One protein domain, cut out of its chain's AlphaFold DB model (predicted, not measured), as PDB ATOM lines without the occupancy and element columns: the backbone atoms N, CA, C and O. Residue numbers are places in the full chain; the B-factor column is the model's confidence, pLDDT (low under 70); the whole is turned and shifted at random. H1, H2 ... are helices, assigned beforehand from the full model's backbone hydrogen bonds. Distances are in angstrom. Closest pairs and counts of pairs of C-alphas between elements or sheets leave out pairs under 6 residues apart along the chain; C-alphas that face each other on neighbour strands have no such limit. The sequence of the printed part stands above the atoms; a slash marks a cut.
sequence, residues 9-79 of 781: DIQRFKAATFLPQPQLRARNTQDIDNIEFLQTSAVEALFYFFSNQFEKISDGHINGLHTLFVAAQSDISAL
ATOM      1  N   ASP A   9      28.849  -8.101  34.110       87.00
ATOM      2  CA  ASP A   9      27.390  -8.217  34.035       87.00
ATOM      3  C   ASP A   9      26.886  -8.552  32.624       87.00
ATOM      4  O   ASP A   9      25.997  -9.389  32.474       87.00
ATOM      5  N   ILE A  10      27.504  -7.994  31.574       90.06
ATOM      6  CA  ILE A  10      27.144  -8.294  30.177       90.06
ATOM      7  C   ILE A  10      27.528  -9.736  29.833       90.06
ATOM      8  O   ILE A  10      26.762 -10.445  29.179       90.06
ATOM      9  N   GLN A  11      28.678 -10.216  30.320       88.75
ATOM     10  CA  GLN A  11      29.073 -11.622  30.148       88.75
ATOM     11  C   GLN A  11      28.127 -12.574  30.866       88.75
ATOM     12  O   GLN A  11      27.714 -13.591  30.303       88.75
ATOM     13  N   ARG A  12      27.737 -12.226  32.093       87.62
ATOM     14  CA  ARG A  12      26.763 -13.001  32.857       87.62
ATOM     15  C   ARG A  12      25.408 -13.049  32.149       87.62
ATOM     16  O   ARG A  12      24.841 -14.134  32.014       87.62
ATOM     17  N   PHE A  13      24.933 -11.911  31.641       90.75
ATOM     18  CA  PHE A  13      23.701 -11.821  30.859       90.75
ATOM     19  C   PHE A  13      23.774 -12.652  29.574       90.75
ATOM     20  O   PHE A  13      22.873 -13.441  29.288       90.75
ATOM     21  N   LYS A  14      24.881 -12.546  28.823       89.69
ATOM     22  CA  LYS A  14      25.135 -13.358  27.624       89.69
ATOM     23  C   LYS A  14      25.040 -14.846  27.943       89.69
ATOM     24  O   LYS A  14      24.342 -15.567  27.238       89.69
ATOM     25  N   ALA A  15      25.697 -15.293  29.014       87.81
ATOM     26  CA  ALA A  15      25.708 -16.694  29.421       87.81
ATOM     27  C   ALA A  15      24.325 -17.212  29.862       87.81
ATOM     28  O   ALA A  15      24.010 -18.378  29.630       87.81
ATOM     29  N   ALA A  16      23.497 -16.367  30.485       83.50
ATOM     30  CA  ALA A  16      22.150 -16.739  30.926       83.50
ATOM     31  C   ALA A  16      21.118 -16.733  29.781       83.50
ATOM     32  O   ALA A  16      20.231 -17.594  29.719       83.50
ATOM     33  N   THR A  17      21.233 -15.768  28.869       84.62
ATOM     34  CA  THR A  17      20.171 -15.439  27.911       84.62
ATOM     35  C   THR A  17      20.472 -15.927  26.503       84.62
ATOM     36  O   THR A  17      19.555 -16.370  25.824       84.62
ATOM     37  N   PHE A  18      21.722 -15.922  26.041       90.88
ATOM     38  CA  PHE A  18      22.060 -16.308  24.668       90.88
ATOM     39  C   PHE A  18      22.605 -17.731  24.583       90.88
ATOM     40  O   PHE A  18      23.197 -18.255  25.526       90.88
ATOM     41  N   LEU A  19      22.411 -18.368  23.426       85.56
ATOM     42  CA  LEU A  19      23.104 -19.613  23.120       85.56
ATOM     43  C   LEU A  19      24.606 -19.338  22.936       85.56
ATOM     44  O   LEU A  19      24.961 -18.355  22.277       85.56
ATOM     45  N   PRO A  20      25.496 -20.225  23.426       84.12
ATOM     46  CA  PRO A  20      26.932 -20.099  23.183       84.12
ATOM     47  C   PRO A  20      27.274 -20.050  21.690       84.12
ATOM     48  O   PRO A  20      28.191 -19.346  21.287       84.12
ATOM     49  N   GLN A  21      26.508 -20.783  20.874       84.81
ATOM     50  CA  GLN A  21      26.599 -20.787  19.418       84.81
ATOM     51  C   GLN A  21      25.188 -20.660  18.819       84.81
ATOM     52  O   GLN A  21      24.431 -21.638  18.840       84.81
ATOM     53  N   PRO A  22      24.805 -19.469  18.320       83.19
ATOM     54  CA  PRO A  22      23.522 -19.264  17.660       83.19
ATOM     55  C   PRO A  22      23.343 -20.172  16.433       83.19
ATOM     56  O   PRO A  22      24.246 -20.330  15.614       83.19
ATOM     57  N   GLN A  23      22.156 -20.756  16.276       85.44
ATOM     58  CA  GLN A  23      21.829 -21.667  15.173       85.44
ATOM     59  C   GLN A  23      21.256 -20.903  13.972       85.44
ATOM     60  O   GLN A  23      20.059 -20.953  13.689       85.44
ATOM     61  N   LEU A  24      22.108 -20.173  13.259       85.38
ATOM     62  CA  LEU A  24      21.675 -19.360  12.121       85.38
ATOM     63  C   LEU A  24      21.336 -20.240  10.906       85.38
ATOM     64  O   LEU A  24      22.015 -21.227  10.627       85.38
ATOM     65  N   ARG A  25      20.265 -19.889  10.181       78.31
ATOM     66  CA  ARG A  25      19.767 -20.645   9.009       78.31
ATOM     67  C   ARG A  25      19.845 -19.850   7.707       78.31
ATOM     68  O   ARG A  25      19.173 -20.193   6.732       78.31
ATOM     69  N   ALA A  26      20.594 -18.754   7.691       65.75
ATOM     70  CA  ALA A  26      20.781 -17.976   6.477       65.75
ATOM     71  C   ALA A  26      21.395 -18.870   5.385       65.75
ATOM     72  O   ALA A  26      22.332 -19.619   5.648       65.75
ATOM     73  N   ARG A  27      20.864 -18.800   4.153       57.91
ATOM     74  CA  ARG A  27      21.417 -19.550   3.007       57.91
ATOM     75  C   ARG A  27      22.873 -19.171   2.711       57.91
ATOM     76  O   ARG A  27      23.589 -20.002   2.171       57.91
ATOM     77  N   ASN A  28      23.302 -17.990   3.161       55.47
ATOM     78  CA  ASN A  28      24.669 -17.500   3.075       55.47
ATOM     79  C   ASN A  28      25.180 -17.084   4.468       55.47
ATOM     80  O   ASN A  28      25.431 -15.913   4.721       55.47
ATOM     81  N   THR A  29      25.337 -18.011   5.420       57.31
ATOM     82  CA  THR A  29      26.072 -17.694   6.668       57.31
ATOM     83  C   THR A  29      27.529 -17.292   6.405       57.31
ATOM     84  O   THR A  29      28.147 -16.700   7.281       57.31
ATOM     85  N   GLN A  30      28.059 -17.584   5.209       58.75
ATOM     86  CA  GLN A  30      29.348 -17.084   4.715       58.75
ATOM     87  C   GLN A  30      29.341 -15.578   4.387       58.75
ATOM     88  O   GLN A  30      30.417 -15.003   4.336       58.75
ATOM     89  N   ASP A  31      28.170 -14.940   4.237       59.31
ATOM     90  CA  ASP A  31      28.043 -13.498   3.946       59.31
ATOM     91  C   ASP A  31      27.798 -12.650   5.209       59.31
ATOM     92  O   ASP A  31      27.716 -11.425   5.132       59.31
ATOM     93  N   ILE A  32      27.633 -13.277   6.380       75.12
ATOM     94  CA  ILE A  32      27.532 -12.541   7.644       75.12
ATOM     95  C   ILE A  32      28.947 -12.369   8.187       75.12
ATOM     96  O   ILE A  32      29.378 -13.095   9.088       75.12
ATOM     97  N   ASP A  33      29.674 -11.409   7.619       75.19
ATOM     98  CA  ASP A  33      30.946 -10.977   8.181       75.19
ATOM     99  C   ASP A  33      30.713 -10.562   9.643       75.19
ATOM    100  O   ASP A  33      29.883  -9.706   9.950       75.19
ATOM    101  N   ASN A  34      31.452 -11.197  10.558       86.44
ATOM    102  CA  ASN A  34      31.505 -10.841  11.977       86.44
ATOM    103  C   ASN A  34      30.247 -11.176  12.827       86.44
ATOM    104  O   ASN A  34      29.723 -10.339  13.564       86.44
ATOM    105  N   ILE A  35      29.790 -12.439  12.794       85.88
ATOM    106  CA  ILE A  35      28.726 -12.965  13.687       85.88
ATOM    107  C   ILE A  35      28.991 -12.649  15.169       85.88
ATOM    108  O   ILE A  35      28.051 -12.356  15.907       85.88
ATOM    109  N   GLU A  36      30.248 -12.696  15.615       88.19
ATOM    110  CA  GLU A  36      30.616 -12.408  17.005       88.19
ATOM    111  C   GLU A  36      30.306 -10.957  17.396       88.19
ATOM    112  O   GLU A  36      29.742 -10.714  18.468       88.19
ATOM    113  N   PHE A  37      30.591 -10.002  16.509       90.31
ATOM    114  CA  PHE A  37      30.206  -8.605  16.695       90.31
ATOM    115  C   PHE A  37      28.687  -8.427  16.700       90.31
ATOM    116  O   PHE A  37      28.157  -7.763  17.582       90.31
ATOM    117  N   LEU A  38      27.956  -9.063  15.777       90.69
ATOM    118  CA  LEU A  38      26.488  -8.984  15.768       90.69
ATOM    119  C   LEU A  38      25.870  -9.570  17.041       90.69
ATOM    120  O   LEU A  38      24.929  -9.000  17.592       90.69
ATOM    121  N   GLN A  39      26.409 -10.691  17.529       89.69
ATOM    122  CA  GLN A  39      25.980 -11.294  18.787       89.69
ATOM    123  C   GLN A  39      26.287 -10.373  19.969       89.69
ATOM    124  O   GLN A  39      25.446 -10.224  20.848       89.69
ATOM    125  N   THR A  40      27.460  -9.746  19.978       91.12
ATOM    126  CA  THR A  40      27.852  -8.747  20.979       91.12
ATOM    127  C   THR A  40      26.873  -7.577  21.000       91.12
ATOM    128  O   THR A  40      26.225  -7.356  22.020       91.12
ATOM    129  N   SER A  41      26.653  -6.939  19.851       93.94
ATOM    130  CA  SER A  41      25.715  -5.826  19.701       93.94
ATOM    131  C   SER A  41      24.291  -6.198  20.124       93.94
ATOM    132  O   SER A  41      23.603  -5.401  20.756       93.94
ATOM    133  N   ALA A  42      23.841  -7.422  19.820       93.56
ATOM    134  CA  ALA A  42      22.527  -7.925  20.218       93.56
ATOM    135  C   ALA A  42      22.403  -8.158  21.735       93.56
ATOM    136  O   ALA A  42      21.368  -7.849  22.330       93.56
ATOM    137  N   VAL A  43      23.446  -8.716  22.358       94.25
ATOM    138  CA  VAL A  43      23.527  -8.924  23.811       94.25
ATOM    139  C   VAL A  43      23.504  -7.579  24.528       94.25
ATOM    140  O   VAL A  43      22.724  -7.409  25.462       94.25
ATOM    141  N   GLU A  44      24.320  -6.628  24.074       95.44
ATOM    142  CA  GLU A  44      24.411  -5.280  24.633       95.44
ATOM    143  C   GLU A  44      23.087  -4.529  24.497       95.44
ATOM    144  O   GLU A  44      22.597  -3.996  25.488       95.44
ATOM    145  N   ALA A  45      22.447  -4.573  23.321       97.00
ATOM    146  CA  ALA A  45      21.131  -3.975  23.098       97.00
ATOM    147  C   ALA A  45      20.108  -4.425  24.154       97.00
ATOM    148  O   ALA A  45      19.482  -3.600  24.822       97.00
ATOM    149  N   LEU A  46      19.954  -5.744  24.327       96.56
ATOM    150  CA  LEU A  46      18.995  -6.306  25.278       96.56
ATOM    151  C   LEU A  46      19.403  -6.043  26.730       96.56
ATOM    152  O   LEU A  46      18.538  -5.738  27.548       96.56
ATOM    153  N   PHE A  47      20.696  -6.135  27.054       95.81
ATOM    154  CA  PHE A  47      21.192  -5.836  28.394       95.81
ATOM    155  C   PHE A  47      20.906  -4.383  28.777       95.81
ATOM    156  O   PHE A  47      20.331  -4.132  29.836       95.81
ATOM    157  N   TYR A  48      21.245  -3.427  27.910       96.81
ATOM    158  CA  TYR A  48      20.992  -2.007  28.142       96.81
ATOM    159  C   TYR A  48      19.500  -1.708  28.252       96.81
ATOM    160  O   TYR A  48      19.093  -0.971  29.147       96.81
ATOM    161  N   PHE A  49      18.663  -2.351  27.434       96.62
ATOM    162  CA  PHE A  49      17.214  -2.238  27.572       96.62
ATOM    163  C   PHE A  49      16.726  -2.743  28.941       96.62
ATOM    164  O   PHE A  49      16.013  -2.027  29.639       96.62
ATOM    165  N   PHE A  50      17.139  -3.938  29.378       95.38
ATOM    166  CA  PHE A  50      16.683  -4.512  30.652       95.38
ATOM    167  C   PHE A  50      17.305  -3.865  31.903       95.38
ATOM    168  O   PHE A  50      16.729  -3.976  32.983       95.38
ATOM    169  N   SER A  51      18.425  -3.157  31.763       93.75
ATOM    170  CA  SER A  51      19.078  -2.396  32.842       93.75
ATOM    171  C   SER A  51      18.771  -0.890  32.803       93.75
ATOM    172  O   SER A  51      19.390  -0.115  33.526       93.75
ATOM    173  N   ASN A  52      17.813  -0.465  31.969       94.31
ATOM    174  CA  ASN A  52      17.405   0.936  31.775       94.31
ATOM    175  C   ASN A  52      18.531   1.888  31.317       94.31
ATOM    176  O   ASN A  52      18.445   3.089  31.546       94.31
ATOM    177  N   GLN A  53      19.570   1.375  30.657       95.62
ATOM    178  CA  GLN A  53      20.693   2.156  30.116       95.62
ATOM    179  C   GLN A  53      20.427   2.532  28.652       95.62
ATOM    180  O   GLN A  53      21.222   2.233  27.756       95.62
ATOM    181  N   PHE A  54      19.252   3.102  28.375       96.19
ATOM    182  CA  PHE A  54      18.779   3.328  27.006       96.19
ATOM    183  C   PHE A  54      19.696   4.253  26.200       96.19
ATOM    184  O   PHE A  54      19.834   4.077  24.994       96.19
ATOM    185  N   GLU A  55      20.376   5.185  26.867       96.44
ATOM    186  CA  GLU A  55      21.353   6.101  26.279       96.44
ATOM    187  C   GLU A  55      22.564   5.388  25.661       96.44
ATOM    188  O   GLU A  55      23.255   5.956  24.816       96.44
ATOM    189  N   LYS A  56      22.819   4.135  26.058       96.81
ATOM    190  CA  LYS A  56      23.883   3.296  25.493       96.81
ATOM    191  C   LYS A  56      23.424   2.496  24.277       96.81
ATOM    192  O   LYS A  56      24.242   1.855  23.617       96.81
ATOM    193  N   ILE A  57      22.131   2.495  23.958       97.75
ATOM    194  CA  ILE A  57      21.600   1.806  22.782       97.75
ATOM    195  C   ILE A  57      21.864   2.686  21.554       97.75
ATOM    196  O   ILE A  57      21.344   3.788  21.441       97.75
ATOM    197  N   SER A  58      22.683   2.190  20.626       97.19
ATOM    198  CA  SER A  58      23.052   2.874  19.386       97.19
ATOM    199  C   SER A  58      22.339   2.241  18.189       97.19
ATOM    200  O   SER A  58      21.859   1.105  18.271       97.19
ATOM    201  N   ASP A  59      22.357   2.909  17.035       96.88
ATOM    202  CA  ASP A  59      21.874   2.318  15.779       96.88
ATOM    203  C   ASP A  59      22.621   1.023  15.425       96.88
ATOM    204  O   ASP A  59      22.038   0.094  14.868       96.88
ATOM    205  N   GLY A  60      23.902   0.915  15.800       96.06
ATOM    206  CA  GLY A  60      24.687  -0.312  15.649       96.06
ATOM    207  C   GLY A  60      24.127  -1.474  16.475       96.06
ATOM    208  O   GLY A  60      24.015  -2.591  15.966       96.06
ATOM    209  N   HIS A  61      23.701  -1.206  17.713       97.44
ATOM    210  CA  HIS A  61      23.039  -2.188  18.579       97.44
ATOM    211  C   HIS A  61      21.709  -2.661  17.972       97.44
ATOM    212  O   HIS A  61      21.465  -3.865  17.857       97.44
ATOM    213  N   ILE A  62      20.882  -1.715  17.514       96.62
ATOM    214  CA  ILE A  62      19.587  -1.993  16.879       96.62
ATOM    215  C   ILE A  62      19.766  -2.829  15.604       96.62
ATOM    216  O   ILE A  62      19.136  -3.883  15.454       96.62
ATOM    217  N   ASN A  63      20.652  -2.394  14.707       95.31
ATOM    218  CA  ASN A  63      20.922  -3.076  13.443       95.31
ATOM    219  C   ASN A  63      21.529  -4.464  13.671       95.31
ATOM    220  O   ASN A  63      21.147  -5.418  12.989       95.31
ATOM    221  N   GLY A  64      22.427  -4.599  14.652       94.00
ATOM    222  CA  GLY A  64      23.032  -5.875  15.025       94.00
ATOM    223  C   GLY A  64      21.997  -6.896  15.494       94.00
ATOM    224  O   GLY A  64      21.924  -8.006  14.958       94.00
ATOM    225  N   LEU A  65      21.132  -6.491  16.430       95.06
ATOM    226  CA  LEU A  65      20.043  -7.323  16.941       95.06
ATOM    227  C   LEU A  65      19.056  -7.730  15.835       95.06
ATOM    228  O   LEU A  65      18.712  -8.909  15.718       95.06
ATOM    229  N   HIS A  66      18.634  -6.777  14.997       94.88
ATOM    230  CA  HIS A  66      17.724  -7.043  13.882       94.88
ATOM    231  C   HIS A  66      18.340  -8.009  12.859       94.88
ATOM    232  O   HIS A  66      17.697  -8.981  12.454       94.88
ATOM    233  N   THR A  67      19.604  -7.795  12.483       93.12
ATOM    234  CA  THR A  67      20.327  -8.649  11.524       93.12
ATOM    235  C   THR A  67      20.414 -10.083  12.031       93.12
ATOM    236  O   THR A  67      20.101 -11.026  11.299       93.12
ATOM    237  N   LEU A  68      20.755 -10.259  13.310       91.50
ATOM    238  CA  LEU A  68      20.819 -11.573  13.940       91.50
ATOM    239  C   LEU A  68      19.441 -12.259  13.984       91.50
ATOM    240  O   LEU A  68      19.325 -13.454  13.698       91.50
ATOM    241  N   PHE A  69      18.378 -11.506  14.281       93.44
ATOM    242  CA  PHE A  69      17.003 -12.012  14.297       93.44
ATOM    243  C   PHE A  69      16.510 -12.469  12.916       93.44
ATOM    244  O   PHE A  69      15.873 -13.523  12.798       93.44
ATOM    245  N   VAL A  70      16.844 -11.722  11.859       92.50
ATOM    246  CA  VAL A  70      16.559 -12.105  10.467       92.50
ATOM    247  C   VAL A  70      17.374 -13.338  10.061       92.50
ATOM    248  O   VAL A  70      16.813 -14.271   9.482       92.50
ATOM    249  N   ALA A  71      18.660 -13.409  10.424       90.75
ATOM    250  CA  ALA A  71      19.522 -14.565  10.151       90.75
ATOM    251  C   ALA A  71      19.036 -15.860  10.839       90.75
ATOM    252  O   ALA A  71      19.224 -16.967  10.320       90.75
ATOM    253  N   ALA A  72      18.350 -15.724  11.975       90.62
ATOM    254  CA  ALA A  72      17.655 -16.806  12.668       90.62
ATOM    255  C   ALA A  72      16.275 -17.153  12.071       90.62
ATOM    256  O   ALA A  72      15.574 -18.004  12.614       90.62
ATOM    257  N   GLN A  73      15.850 -16.508  10.977       91.62
ATOM    258  CA  GLN A  73      14.514 -16.660  10.377       91.62
ATOM    259  C   GLN A  73      13.380 -16.424  11.391       91.62
ATOM    260  O   GLN A  73      12.361 -17.121  11.391       91.62
ATOM    261  N   SER A  74      13.578 -15.467  12.305       89.19
ATOM    262  CA  SER A  74      12.654 -15.178  13.407       89.19
ATOM    263  C   SER A  74      12.406 -16.352  14.376       89.19
ATOM    264  O   SER A  74      11.426 -16.326  15.134       89.19
ATOM    265  N   ASP A  75      13.263 -17.382  14.366       91.00
ATOM    266  CA  ASP A  75      13.281 -18.448  15.370       91.00
ATOM    267  C   ASP A  75      14.131 -18.009  16.559       91.00
ATOM    268  O   ASP A  75      15.349 -18.172  16.589       91.00
ATOM    269  N   ILE A  76      13.478 -17.458  17.579       90.69
ATOM    270  CA  ILE A  76      14.185 -16.981  18.766       90.69
ATOM    271  C   ILE A  76      14.925 -18.100  19.511       90.69
ATOM    272  O   ILE A  76      15.917 -17.838  20.184       90.69
ATOM    273  N   SER A  77      14.489 -19.355  19.351       91.19
ATOM    274  CA  SER A  77      15.141 -20.512  19.980       91.19
ATOM    275  C   SER A  77      16.511 -20.807  19.370       91.19
ATOM    276  O   SER A  77      17.274 -21.571  19.950       91.19
ATOM    277  N   ALA A  78      16.816 -20.223  18.208       91.00
ATOM    278  CA  ALA A  78      18.131 -20.280  17.591       91.00
ATOM    279  C   ALA A  78      19.110 -19.239  18.157       91.00
ATOM    280  O   ALA A  78      20.302 -19.330  17.877       91.00
ATOM    281  N   LEU A  79      18.628 -18.263  18.933       90.06
ATOM    282  CA  LEU A  79      19.437 -17.175  19.492       90.06
ATOM    283  C   LEU A  79      19.511 -17.233  21.019       90.06
ATOM    284  O   LEU A  79      20.577 -17.028  21.596       90.06
TER     285      LEU A  79
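AT A GLANCE: This is residues 9 to 79 of the 781 residues of an uncharacterized protein of Methylobacter sp (UniProt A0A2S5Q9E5). The longest helix, H2, is in the middle; H3 crosses it on one side at a steep tilt, and the short helix H1 crosses it on the other side, nearly at right angles. A long loop, residues 18 to 34, sweeps from the end of H1 round to the beginning of H2. The printed part has 71 residues with three named helices, in the order H1, H2, H3, and no named strand; the class is all helix. It is compact, with a radius of gyration of the C-alphas of 11.8 A, and its C-alphas span 35 by 24 by 19 A.

HOW THE PARTS SIT: Begin with H2, residues 35 to 50, and look for H3, residues 59 to 71. These two touch, with 24 pairs of C-alphas within 8 A, and the closest C-alphas are those of Ala 42 and Leu 65, 4.2 A apart. Their lines stand at a steep tilt of 65 degrees and they run opposite ways, centre to centre 8.6 A. Now turn to H1, residues 9 to 17, which touches H2 with 6 pairs of C-alphas within 8 A. H2 touches H1 with residues 43 to 47 alone, and the closest C-alphas of the two helices are those of Lys 14 and Val 43, 6.1 A apart. The lines of H1 and H2 are about perpendicular, at 80 degrees. H1 and H3 are apart. In the backbones of H1, H2 and H3 every O i to N i+4 pair is within hydrogen-bond range.

IN THESE COORDINATES: Find C-alpha 35 of H2 at (28.726, -12.965, 13.687); from there the helix runs through residues 35 to 50, 22.5 A from first to last C-alpha, to C-alpha 50 at (16.683, -4.512, 30.652). H3 holds residues 59 to 71, measures 18.0 A, and ends with C-alpha 71 at (19.522, -14.565, 10.151). H1 holds residues 9 to 17, measures 11.9 A, and begins with C-alpha 9 at (27.390, -8.217, 34.035).

THE WHOLE: Look for the two C-alphas farthest apart, those of Arg 27 and Asn 52, at 35.5 A; the C-alphas of the first and last printed residues, Asp 9 and Leu 79, are 18.8 A apart. The printed part has no cut. The link from H1 to H2 is long, with 17 residues, and the C-alphas of this stretch lie 8 to 19 A from the mean of the C-alphas. The link from H2 to H3 is short, with 8 residues. Read the B-factor column for the model's confidence: the mean pLDDT of the printed part is 88.3, and residues 26 to 31, in the long link, are under 70.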